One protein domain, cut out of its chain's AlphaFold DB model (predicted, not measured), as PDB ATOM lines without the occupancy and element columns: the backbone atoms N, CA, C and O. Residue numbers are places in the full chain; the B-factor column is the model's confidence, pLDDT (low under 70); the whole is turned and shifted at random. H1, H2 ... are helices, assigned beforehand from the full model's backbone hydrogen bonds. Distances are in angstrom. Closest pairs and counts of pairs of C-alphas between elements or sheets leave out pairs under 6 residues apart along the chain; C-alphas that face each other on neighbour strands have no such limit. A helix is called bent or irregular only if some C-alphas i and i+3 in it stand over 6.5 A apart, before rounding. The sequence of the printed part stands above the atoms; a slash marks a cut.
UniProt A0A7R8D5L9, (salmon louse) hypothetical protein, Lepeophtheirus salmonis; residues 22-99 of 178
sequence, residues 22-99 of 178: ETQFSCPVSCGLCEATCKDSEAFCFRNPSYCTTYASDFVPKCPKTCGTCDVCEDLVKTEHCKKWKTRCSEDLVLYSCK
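What this domain is: This is residues 22 to 99 of the 178 residues of the protein "(salmon louse) hypothetical protein" of Lepeophtheirus salmonis (UniProt A0A7R8D5L9). Short helices strung on long loops make this domain: H1 and H2 form a small pair beside the half that holds the helical hairpin of H6 and H7, H3 sits nearer the middle, and the short turns H4 and H5 make the far end. Two loops, residues 32 to 43 and 60 to 78, run between these halves. The 78 printed residues hold seven named helices, H1 to H7 in order, and no named strand; the class is all helix, with under half of the residues, 37, in named elements. The whole is compact, with a radius of gyration of the C-alphas of 12.2 A and spans of 36 by 25 by 21 A.

How they stand to each other: Start at H1, residues 22 to 26; it is close to but not clearly touching H2, residues 28 to 31, the closest C-alphas being those of Gln 24 and Cys 31, 5.7 A apart. Next comes H3, residues 44 to 47, only just apart from H1 at 8.3 A. H4, residues 51 to 54, and H5, residues 56 to 59, are close but not clearly touching, with the C-alphas of Cys 52 and Phe 59 closest at 6.0 A. At the last helices, H6, residues 79 to 88, and H7, residues 92 to 97, you find a helical hairpin: they touch, closest at the C-alphas of Arg 88 and Val 94, 6.4 A, at a shallow tilt of 20 degrees, opposite ways. Every O i to N i+4 pair is within hydrogen-bond range in H1 and H7, and 4 of 6 in H6; H2, H3, H4 and H5 are too short for such a pair.

Where its parts are: Find C-alpha 22 at (-18.993, 21.908, 9.727), where H1 begins. H6 starts at C-alpha 79, (-2.281, 14.063, 8.144), and is 14.3 A long; it is irregular, with C-alphas 84 and 87 7.8 A apart. H7, 8.6 A long, ends at C-alpha 97, (-7.071, 21.402, 12.695).

The domain as a whole: Look at Ser 57 and Lys 84 for the two C-alphas farthest apart, 36.7 A. The links H2 to H3 and H5 to H6 are long. The printed part has no cut, and no printed residue has a pLDDT under 70.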
ATOM      1  N   GLU A  22     -17.735  22.670   9.730       92.50
ATOM      2  CA  GLU A  22     -18.993  21.908   9.727       92.50
ATOM      3  C   GLU A  22     -18.795  20.541   9.073       92.50
ATOM      4  O   GLU A  22     -19.277  19.528   9.566       92.50
ATOM      5  N   THR A  23     -18.020  20.481   7.986       92.94
ATOM      6  CA  THR A  23     -17.684  19.208   7.340       92.94
ATOM      7  C   THR A  23     -16.814  18.321   8.229       92.94
ATOM      8  O   THR A  23     -17.019  17.114   8.230       92.94
ATOM      9  N   GLN A  24     -15.874  18.873   9.002       92.75
ATOM     10  CA  GLN A  24     -15.062  18.065   9.924       92.75
ATOM     11  C   GLN A  24     -15.920  17.364  10.984       92.75
ATOM     12  O   GLN A  24     -15.624  16.223  11.325       92.75
ATOM     13  N   PHE A  25     -16.975  18.023  11.470       92.19
ATOM     14  CA  PHE A  25     -17.856  17.486  12.510       92.19
ATOM     15  C   PHE A  25     -19.003  16.626  11.972       92.19
ATOM     16  O   PHE A  25     -19.364  15.652  12.618       92.19
ATOM     17  N   SER A  26     -19.530  16.922  10.781       91.94
ATOM     18  CA  SER A  26     -20.516  16.062  10.106       91.94
ATOM     19  C   SER A  26     -19.897  14.831   9.438       91.94
ATOM     20  O   SER A  26     -20.583  13.836   9.224       91.94
ATOM     21  N   CYS A  27     -18.611  14.896   9.084       93.06
ATOM     22  CA  CYS A  27     -17.864  13.815   8.439       93.06
ATOM     23  C   CYS A  27     -16.587  13.451   9.226       93.06
ATOM     24  O   CYS A  27     -15.477  13.504   8.671       93.06
ATOM     25  N   PRO A  28     -16.697  13.126  10.527       93.06
ATOM     26  CA  PRO A  28     -15.547  12.997  11.408       93.06
ATOM     27  C   PRO A  28     -14.674  11.777  11.088       93.06
ATOM     28  O   PRO A  28     -13.462  11.836  11.295       93.06
ATOM     29  N   VAL A  29     -15.227  10.699  10.526       92.56
ATOM     30  CA  VAL A  29     -14.454   9.519  10.096       92.56
ATOM     31  C   VAL A  29     -13.716   9.837   8.799       92.56
ATOM     32  O   VAL A  29     -12.504   9.615   8.671       92.56
ATOM     33  N   SER A  30     -14.422  10.417   7.828       92.25
ATOM     34  CA  SER A  30     -13.834  10.807   6.546       92.25
ATOM     35  C   SER A  30     -12.706  11.816   6.723       92.25
ATOM     36  O   SER A  30     -11.647  11.644   6.109       92.25
ATOM     37  N   CYS A  31     -12.892  12.806   7.598       93.56
ATOM     38  CA  CYS A  31     -11.895  13.832   7.876       93.56
ATOM     39  C   CYS A  31     -10.826  13.416   8.893       93.56
ATOM     40  O   CYS A  31      -9.778  14.052   8.918       93.56
ATOM     41  N   GLY A  32     -11.025  12.344   9.668       92.69
ATOM     42  CA  GLY A  32     -10.060  11.841  10.662       92.69
ATOM     43  C   GLY A  32     -10.216  12.412  12.074       92.69
ATOM     44  O   GLY A  32      -9.432  12.066  12.949       92.69
ATOM     45  N   LEU A  33     -11.250  13.219  12.326       92.88
ATOM     46  CA  LEU A  33     -11.554  13.804  13.637       92.88
ATOM     47  C   LEU A  33     -11.814  12.745  14.720       92.88
ATOM     48  O   LEU A  33     -11.608  12.989  15.909       92.88
ATOM     49  N   CYS A  34     -12.238  11.542  14.332       91.75
ATOM     50  CA  CYS A  34     -12.420  10.428  15.262       91.75
ATOM     51  C   CYS A  34     -11.127  10.016  15.975       91.75
ATOM     52  O   CYS A  34     -11.194   9.630  17.139       91.75
ATOM     53  N   GLU A  35      -9.981  10.145  15.307       90.62
ATOM     54  CA  GLU A  35      -8.674   9.687  15.798       90.62
ATOM     55  C   GLU A  35      -8.038  10.667  16.795       90.62
ATOM     56  O   GLU A  35      -7.127  10.291  17.530       90.62
ATOM     57  N   ALA A  36      -8.528  11.909  16.846       91.19
ATOM     58  CA  ALA A  36      -8.005  12.928  17.743       91.19
ATOM     59  C   ALA A  36      -8.376  12.646  19.206       91.19
ATOM     60  O   ALA A  36      -9.536  12.369  19.538       91.19
ATOM     61  N   THR A  37      -7.378  12.784  20.077       89.94
ATOM     62  CA  THR A  37      -7.487  12.572  21.529       89.94
ATOM     63  C   THR A  37      -8.065  13.780  22.265       89.94
ATOM     64  O   THR A  37      -8.764  13.634  23.265       89.94
ATOM     65  N   CYS A  38      -7.807  14.980  21.753       88.81
ATOM     66  CA  CYS A  38      -8.250  16.261  22.270       88.81
ATOM     67  C   CYS A  38      -8.952  17.044  21.161       88.81
ATOM     68  O   CYS A  38      -8.331  17.741  20.346       88.81
ATOM     69  N   LYS A  39     -10.279  16.944  21.170       91.50
ATOM     70  CA  LYS A  39     -11.184  17.589  20.224       91.50
ATOM     71  C   LYS A  39     -12.364  18.202  20.952       91.50
ATOM     72  O   LYS A  39     -12.717  17.777  22.050       91.50
ATOM     73  N   ASP A  40     -12.963  19.191  20.311       92.88
ATOM     74  CA  ASP A  40     -14.284  19.639  20.712       92.88
ATOM     75  C   ASP A  40     -15.335  18.613  20.285       92.88
ATOM     76  O   ASP A  40     -15.084  17.789  19.403       92.88
ATOM     77  N   SER A  41     -16.506  18.660  20.909       91.25
ATOM     78  CA  SER A  41     -17.633  17.799  20.553       91.25
ATOM     79  C   SER A  41     -18.463  18.370  19.406       91.25
ATOM     80  O   SER A  41     -19.212  17.631  18.782       91.25
ATOM     81  N   GLU A  42     -18.353  19.675  19.136       90.81
ATOM     82  CA  GLU A  42     -19.265  20.395  18.247       90.81
ATOM     83  C   GLU A  42     -18.559  21.484  17.425       90.81
ATOM     84  O   GLU A  42     -17.691  22.206  17.924       90.81
ATOM     85  N   ALA A  43     -18.999  21.692  16.179       91.25
ATOM     86  CA  ALA A  43     -18.411  22.687  15.272       91.25
ATOM     87  C   ALA A  43     -18.562  24.137  15.769       91.25
ATOM     88  O   ALA A  43     -17.724  24.999  15.479       91.25
ATOM     89  N   PHE A  44     -19.617  24.431  16.539       91.75
ATOM     90  CA  PHE A  44     -19.849  25.783  17.055       91.75
ATOM     91  C   PHE A  44     -18.793  26.221  18.078       91.75
ATOM     92  O   PHE A  44     -18.665  27.427  18.304       91.75
ATOM     93  N   CYS A  45     -18.043  25.283  18.671       91.94
ATOM     94  CA  CYS A  45     -16.971  25.577  19.618       91.94
ATOM     95  C   CYS A  45     -15.952  26.537  18.994       91.94
ATOM     96  O   CYS A  45     -15.776  27.653  19.483       91.94
ATOM     97  N   PHE A  46     -15.424  26.173  17.821       89.06
ATOM     98  CA  PHE A  46     -14.467  26.976  17.056       89.06
ATOM     99  C   PHE A  46     -14.961  28.407  16.775       89.06
ATOM    100  O   PHE A  46     -14.182  29.358  16.753       89.06
ATOM    101  N   ARG A  47     -16.272  28.588  16.572       87.94
ATOM    102  CA  ARG A  47     -16.864  29.894  16.237       87.94
ATOM    103  C   ARG A  47     -17.052  30.806  17.452       87.94
ATOM    104  O   ARG A  47     -17.157  32.019  17.272       87.94
ATOM    105  N   ASN A  48     -17.115  30.248  18.663       88.25
ATOM    106  CA  ASN A  48     -17.528  30.962  19.873       88.25
ATOM    107  C   ASN A  48     -16.531  30.808  21.038       88.25
ATOM    108  O   ASN A  48     -16.950  30.512  22.157       88.25
ATOM    109  N   PRO A  49     -15.222  31.057  20.851       81.81
ATOM    110  CA  PRO A  49     -14.241  30.869  21.924       81.81
ATOM    111  C   PRO A  49     -14.476  31.810  23.123       81.81
ATOM    112  O   PRO A  49     -14.077  31.520  24.246       81.81
ATOM    113  N   SER A  50     -15.212  32.912  22.932       80.00
ATOM    114  CA  SER A  50     -15.649  33.807  24.011       80.00
ATOM    115  C   SER A  50     -16.585  33.145  25.033       80.00
ATOM    116  O   SER A  50     -16.740  33.642  26.152       80.00
ATOM    117  N   TYR A  51     -17.217  32.023  24.684       87.94
ATOM    118  CA  TYR A  51     -18.143  31.322  25.572       87.94
ATOM    119  C   TYR A  51     -17.419  30.488  26.627       87.94
ATOM    120  O   TYR A  51     -18.012  30.187  27.660       87.94
ATOM    121  N   CYS A  52     -16.120  30.235  26.439       81.81
ATOM    122  CA  CYS A  52     -15.260  29.652  27.467       81.81
ATOM    123  C   CYS A  52     -15.234  30.492  28.750       81.81
ATOM    124  O   CYS A  52     -14.971  29.952  29.818       81.81
ATOM    125  N   THR A  53     -15.529  31.794  28.658       75.00
ATOM    126  CA  THR A  53     -15.591  32.702  29.811       75.00
ATOM    127  C   THR A  53     -17.025  33.011  30.228       75.00
ATOM    128  O   THR A  53     -17.346  32.978  31.410       75.00
ATOM    129  N   THR A  54     -17.907  33.275  29.260       78.62
ATOM    130  CA  THR A  54     -19.267  33.773  29.535       78.62
ATOM    131  C   THR A  54     -20.231  32.655  29.949       78.62
ATOM    132  O   THR A  54     -21.125  32.886  30.757       78.62
ATOM    133  N   TYR A  55     -20.034  31.440  29.428       87.94
ATOM    134  CA  TYR A  55     -20.912  30.279  29.629       87.94
ATOM    135  C   TYR A  55     -20.096  29.038  30.018       87.94
ATOM    136  O   TYR A  55     -20.336  27.931  29.534       87.94
ATOM    137  N   ALA A  56     -19.084  29.238  30.869       81.62
ATOM    138  CA  ALA A  56     -18.042  28.252  31.135       81.62
ATOM    139  C   ALA A  56     -18.584  26.884  31.592       81.62
ATOM    140  O   ALA A  56     -18.082  25.861  31.131       81.62
ATOM    141  N   SER A  57     -19.621  26.852  32.442       87.06
ATOM    142  CA  SER A  57     -20.199  25.605  32.976       87.06
ATOM    143  C   SER A  57     -20.688  24.652  31.886       87.06
ATOM    144  O   SER A  57     -20.506  23.443  32.003       87.06
ATOM    145  N   ASP A  58     -21.263  25.202  30.817       90.19
ATOM    146  CA  ASP A  58     -21.945  24.428  29.779       90.19
ATOM    147  C   ASP A  58     -21.076  24.271  28.532       90.19
ATOM    148  O   ASP A  58     -21.187  23.285  27.798       90.19
ATOM    149  N   PHE A  59     -20.211  25.258  28.281       90.69
ATOM    150  CA  PHE A  59     -19.391  25.330  27.081       90.69
ATOM    151  C   PHE A  59     -18.077  24.561  27.236       90.69
ATOM    152  O   PHE A  59     -17.723  23.786  26.353       90.69
ATOM    153  N   VAL A  60     -17.378  24.695  28.369       87.69
ATOM    154  CA  VAL A  60     -16.072  24.044  28.590       87.69
ATOM    155  C   VAL A  60     -16.137  22.513  28.472       87.69
ATOM    156  O   VAL A  60     -15.253  21.954  27.825       87.69
ATOM    157  N   PRO A  61     -17.156  21.808  29.014       90.75
ATOM    158  CA  PRO A  61     -17.241  20.353  28.864       90.75
ATOM    159  C   PRO A  61     -17.441  19.881  27.416       90.75
ATOM    160  O   PRO A  61     -17.065  18.761  27.091       90.75
ATOM    161  N   LYS A  62     -18.039  20.716  26.555       92.69
ATOM    162  CA  LYS A  62     -18.301  20.409  25.134       92.69
ATOM    163  C   LYS A  62     -17.184  20.885  24.213       92.69
ATOM    164  O   LYS A  62     -17.002  20.334  23.133       92.69
ATOM    165  N   CYS A  63     -16.457  21.913  24.634       92.06
ATOM    166  CA  CYS A  63     -15.445  22.589  23.841       92.06
ATOM    167  C   CYS A  63     -14.068  22.575  24.536       92.06
ATOM    168  O   CYS A  63     -13.455  23.639  24.696       92.06
ATOM    169  N   PRO A  64     -13.571  21.412  25.003       89.31
ATOM    170  CA  PRO A  64     -12.359  21.364  25.804       89.31
ATOM    171  C   PRO A  64     -11.112  21.818  25.041       89.31
ATOM    172  O   PRO A  64     -10.214  22.402  25.646       89.31
ATOM    173  N   LYS A  65     -11.050  21.617  23.720       87.69
ATOM    174  CA  LYS A  65      -9.918  22.071  22.908       87.69
ATOM    175  C   LYS A  65      -9.979  23.575  22.690       87.69
ATOM    176  O   LYS A  65      -8.987  24.260  22.924       87.69
ATOM    177  N   THR A  66     -11.137  24.095  22.278       87.25
ATOM    178  CA  THR A  66     -11.329  25.543  22.087       87.25
ATOM    179  C   THR A  66     -11.054  26.309  23.382       87.25
ATOM    180  O   THR A  66     -10.418  27.359  23.350       87.25
ATOM    181  N   CYS A  67     -11.482  25.777  24.529       84.44
ATOM    182  CA  CYS A  67     -11.249  26.405  25.829       84.44
ATOM    183  C   CYS A  67      -9.886  26.078  26.450       84.44
ATOM    184  O   CYS A  67      -9.586  26.571  27.535       84.44
ATOM    185  N   GLY A  68      -9.066  25.254  25.794       77.56
ATOM    186  CA  GLY A  68      -7.735  24.880  26.268       77.56
ATOM    187  C   GLY A  68      -7.719  24.018  27.532       77.56
ATOM    188  O   GLY A  68      -6.694  23.955  28.201       77.56
ATOM    189  N   THR A  69      -8.825  23.356  27.882       81.19
ATOM    190  CA  THR A  69      -8.855  22.379  28.986       81.19
ATOM    191  C   THR A  69      -8.353  21.003  28.567       81.19
ATOM    192  O   THR A  69      -7.975  20.204  29.423       81.19
ATOM    193  N   CYS A  70      -8.281  20.743  27.261       79.38
ATOM    194  CA  CYS A  70      -7.361  19.773  26.695       79.38
ATOM    195  C   CYS A  70      -6.437  20.487  25.705       79.38
ATOM    196  O   CYS A  70      -6.874  21.336  24.926       79.38
ATOM    197  N   ASP A  71      -5.151  20.139  25.725       73.06
ATOM    198  CA  ASP A  71      -4.191  20.688  24.776       73.06
ATOM    199  C   ASP A  71      -3.146  19.650  24.366       73.06
ATOM    200  O   ASP A  71      -2.025  19.605  24.871       73.06
ATOM    201  N   VAL A  72      -3.542  18.784  23.435       81.75
ATOM    202  CA  VAL A  72      -2.635  17.831  22.795       81.75
ATOM    203  C   VAL A  72      -2.137  18.428  21.489       81.75
ATOM    204  O   VAL A  72      -2.917  18.921  20.664       81.75
ATOM    205  N   CYS A  73      -0.821  18.371  21.285       81.94
ATOM    206  CA  CYS A  73      -0.264  18.639  19.974       81.94
ATOM    207  C   CYS A  73      -0.483  17.439  19.046       81.94
ATOM    208  O   CYS A  73       0.327  16.515  18.958       81.94
ATOM    209  N   GLU A  74      -1.582  17.504  18.316       88.56
ATOM    210  CA  GLU A  74      -1.947  16.570  17.266       88.56
ATOM    211  C   GLU A  74      -2.612  17.334  16.120       88.56
ATOM    212  O   GLU A  74      -3.048  18.477  16.284       88.56
ATOM    213  N   ASP A  75      -2.672  16.698  14.957       92.31
ATOM    214  CA  ASP A  75      -3.561  17.141  13.893       92.31
ATOM    215  C   ASP A  75      -4.931  16.504  14.147       92.31
ATOM    216  O   ASP A  75      -5.022  15.307  14.409       92.31
ATOM    217  N   LEU A  76      -5.988  17.313  14.107       93.31
ATOM    218  CA  LEU A  76      -7.363  16.854  14.291       93.31
ATOM    219  C   LEU A  76      -7.891  16.106  13.075       93.31
ATOM    220  O   LEU A  76      -8.762  15.259  13.200       93.31
ATOM    221  N   VAL A  77      -7.416  16.466  11.888       94.38
ATOM    222  CA  VAL A  77      -7.812  15.823  10.637       94.38
ATOM    223  C   VAL A  77      -6.681  14.939  10.127       94.38
ATOM    224  O   VAL A  77      -5.533  15.063  10.557       94.38
ATOM    225  N   LYS A  78      -6.979  14.070   9.157       94.12
ATOM    226  CA  LYS A  78      -5.984  13.192   8.527       94.12
ATOM    227  C   LYS A  78      -4.754  13.987   8.106       94.12
ATOM    228  O   LYS A  78      -4.862  15.009   7.427       94.12
ATOM    229  N   THR A  79      -3.584  13.438   8.421       91.94
ATOM    230  CA  THR A  79      -2.281  14.063   8.144       91.94
ATOM    231  C   THR A  79      -2.139  14.515   6.682       91.94
ATOM    232  O   THR A  79      -1.530  15.546   6.409       91.94
ATOM    233  N   GLU A  80      -2.733  13.801   5.721       93.50
ATOM    234  CA  GLU A  80      -2.693  14.182   4.299       93.50
ATOM    235  C   GLU A  80      -3.380  15.525   4.003       93.50
ATOM    236  O   GLU A  80      -2.904  16.299   3.166       93.50
ATOM    237  N   HIS A  81      -4.456  15.856   4.722       94.19
ATOM    238  CA  HIS A  81      -5.069  17.181   4.643       94.19
ATOM    239  C   HIS A  81      -4.119  18.255   5.179       94.19
ATOM    240  O   HIS A  81      -3.892  19.264   4.513       94.19
ATOM    241  N   CYS A  82      -3.493  18.005   6.328       93.56
ATOM    242  CA  CYS A  82      -2.576  18.953   6.950       93.56
ATOM    243  C   CYS A  82      -1.297  19.180   6.143       93.56
ATOM    244  O   CYS A  82      -0.883  20.326   5.969       93.56
ATOM    245  N   LYS A  83      -0.718  18.134   5.542       94.44
ATOM    246  CA  LYS A  83       0.393  18.270   4.583       94.44
ATOM    247  C   LYS A  83       0.018  19.196   3.425       94.44
ATOM    248  O   LYS A  83       0.806  20.066   3.062       94.44
ATOM    249  N   LYS A  84      -1.198  19.050   2.883       95.12
ATOM    250  CA  LYS A  84      -1.715  19.907   1.804       95.12
ATOM    251  C   LYS A  84      -1.925  21.358   2.251       95.12
ATOM    252  O   LYS A  84      -1.787  22.263   1.434       95.12
ATOM    253  N   TRP A  85      -2.272  21.595   3.515       94.44
ATOM    254  CA  TRP A  85      -2.549  22.935   4.048       94.44
ATOM    255  C   TRP A  85      -1.374  23.565   4.795       94.44
ATOM    256  O   TRP A  85      -1.529  24.642   5.353       94.44
ATOM    257  N   LYS A  86      -0.185  22.955   4.779       90.44
ATOM    258  CA  LYS A  86       0.978  23.420   5.549       90.44
ATOM    259  C   LYS A  86       1.356  24.887   5.296       90.44
ATOM    260  O   LYS A  86       1.812  25.572   6.201       90.44
ATOM    261  N   THR A  87       1.156  25.399   4.084       88.31
ATOM    262  CA  THR A  87       1.429  26.811   3.749       88.31
ATOM    263  C   THR A  87       0.344  27.783   4.224       88.31
ATOM    264  O   THR A  87       0.527  28.991   4.130       88.31
ATOM    265  N   ARG A  88      -0.779  27.269   4.737       89.62
ATOM    266  CA  ARG A  88      -1.961  28.013   5.195       89.62
ATOM    267  C   ARG A  88      -2.080  28.025   6.719       89.62
ATOM    268  O   ARG A  88      -3.145  28.311   7.245       89.62
ATOM    269  N   CYS A  89      -1.004  27.722   7.443       84.94
ATOM    270  CA  CYS A  89      -0.995  27.680   8.909       84.94
ATOM    271  C   CYS A  89      -1.315  29.020   9.594       84.94
ATOM    272  O   CYS A  89      -1.526  29.040  10.798       84.94
ATOM    273  N   SER A  90      -1.371  30.126   8.846       80.44
ATOM    274  CA  SER A  90      -1.879  31.415   9.325       80.44
ATOM    275  C   SER A  90      -3.408  31.517   9.324       80.44
ATOM    276  O   SER A  90      -3.946  32.524   9.770       80.44
ATOM    277  N   GLU A  91      -4.122  30.542   8.758       84.31
ATOM    278  CA  GLU A  91      -5.581  30.497   8.786       84.31
ATOM    279  C   GLU A  91      -6.055  29.786  10.055       84.31
ATOM    280  O   GLU A  91      -5.688  28.633  10.280       84.31
ATOM    281  N   ASP A  92      -6.927  30.433  10.834       83.94
ATOM    282  CA  ASP A  92      -7.413  29.941  12.134       83.94
ATOM    283  C   ASP A  92      -7.859  28.473  12.100       83.94
ATOM    284  O   ASP A  92      -7.502  27.687  12.974       83.94
ATOM    285  N   LEU A  93      -8.612  28.077  11.068       89.69
ATOM    286  CA  LEU A  93      -9.101  26.705  10.934       89.69
ATOM    287  C   LEU A  93      -7.973  25.715  10.622       89.69
ATOM    288  O   LEU A  93      -7.964  24.612  11.156       89.69
ATOM    289  N   VAL A  94      -7.019  26.088   9.768       91.38
ATOM    290  CA  VAL A  94      -5.869  25.226   9.466       91.38
ATOM    291  C   VAL A  94      -4.997  25.092  10.706       91.38
ATOM    292  O   VAL A  94      -4.597  23.983  11.040       91.38
ATOM    293  N   LEU A  95      -4.755  26.181  11.430       87.44
ATOM    294  CA  LEU A  95      -3.998  26.155  12.674       87.44
ATOM    295  C   LEU A  95      -4.678  25.283  13.741       87.44
ATOM    296  O   LEU A  95      -4.021  24.467  14.388       87.44
ATOM    297  N   TYR A  96      -5.998  25.418  13.882       88.44
ATOM    298  CA  TYR A  96      -6.820  24.622  14.792       88.44
ATOM    299  C   TYR A  96      -6.792  23.128  14.437       88.44
ATOM    300  O   TYR A  96      -6.567  22.286  15.311       88.44
ATOM    301  N   SER A  97      -6.983  22.791  13.159       92.62
ATOM    302  CA  SER A  97      -7.071  21.402  12.695       92.62
ATOM    303  C   SER A  97      -5.717  20.729  12.471       92.62
ATOM    304  O   SER A  97      -5.657  19.505  12.491       92.62
ATOM    305  N   CYS A  98      -4.640  21.483  12.244       92.88
ATOM    306  CA  CYS A  98      -3.331  20.969  11.821       92.88
ATOM    307  C   CYS A  98      -2.185  21.450  12.711       92.88
ATOM    308  O   CYS A  98      -1.076  21.726  12.245       92.88
ATOM    309  N   LYS A  99      -2.461  21.569  14.010       87.25
ATOM    310  CA  LYS A  99      -1.549  22.125  15.008       87.25
ATOM    311  C   LYS A  99      -0.159  21.478  14.986       87.25
ATOM    312  O   LYS A  99       0.853  22.177  15.038       87.25
TER     313      LYS A  99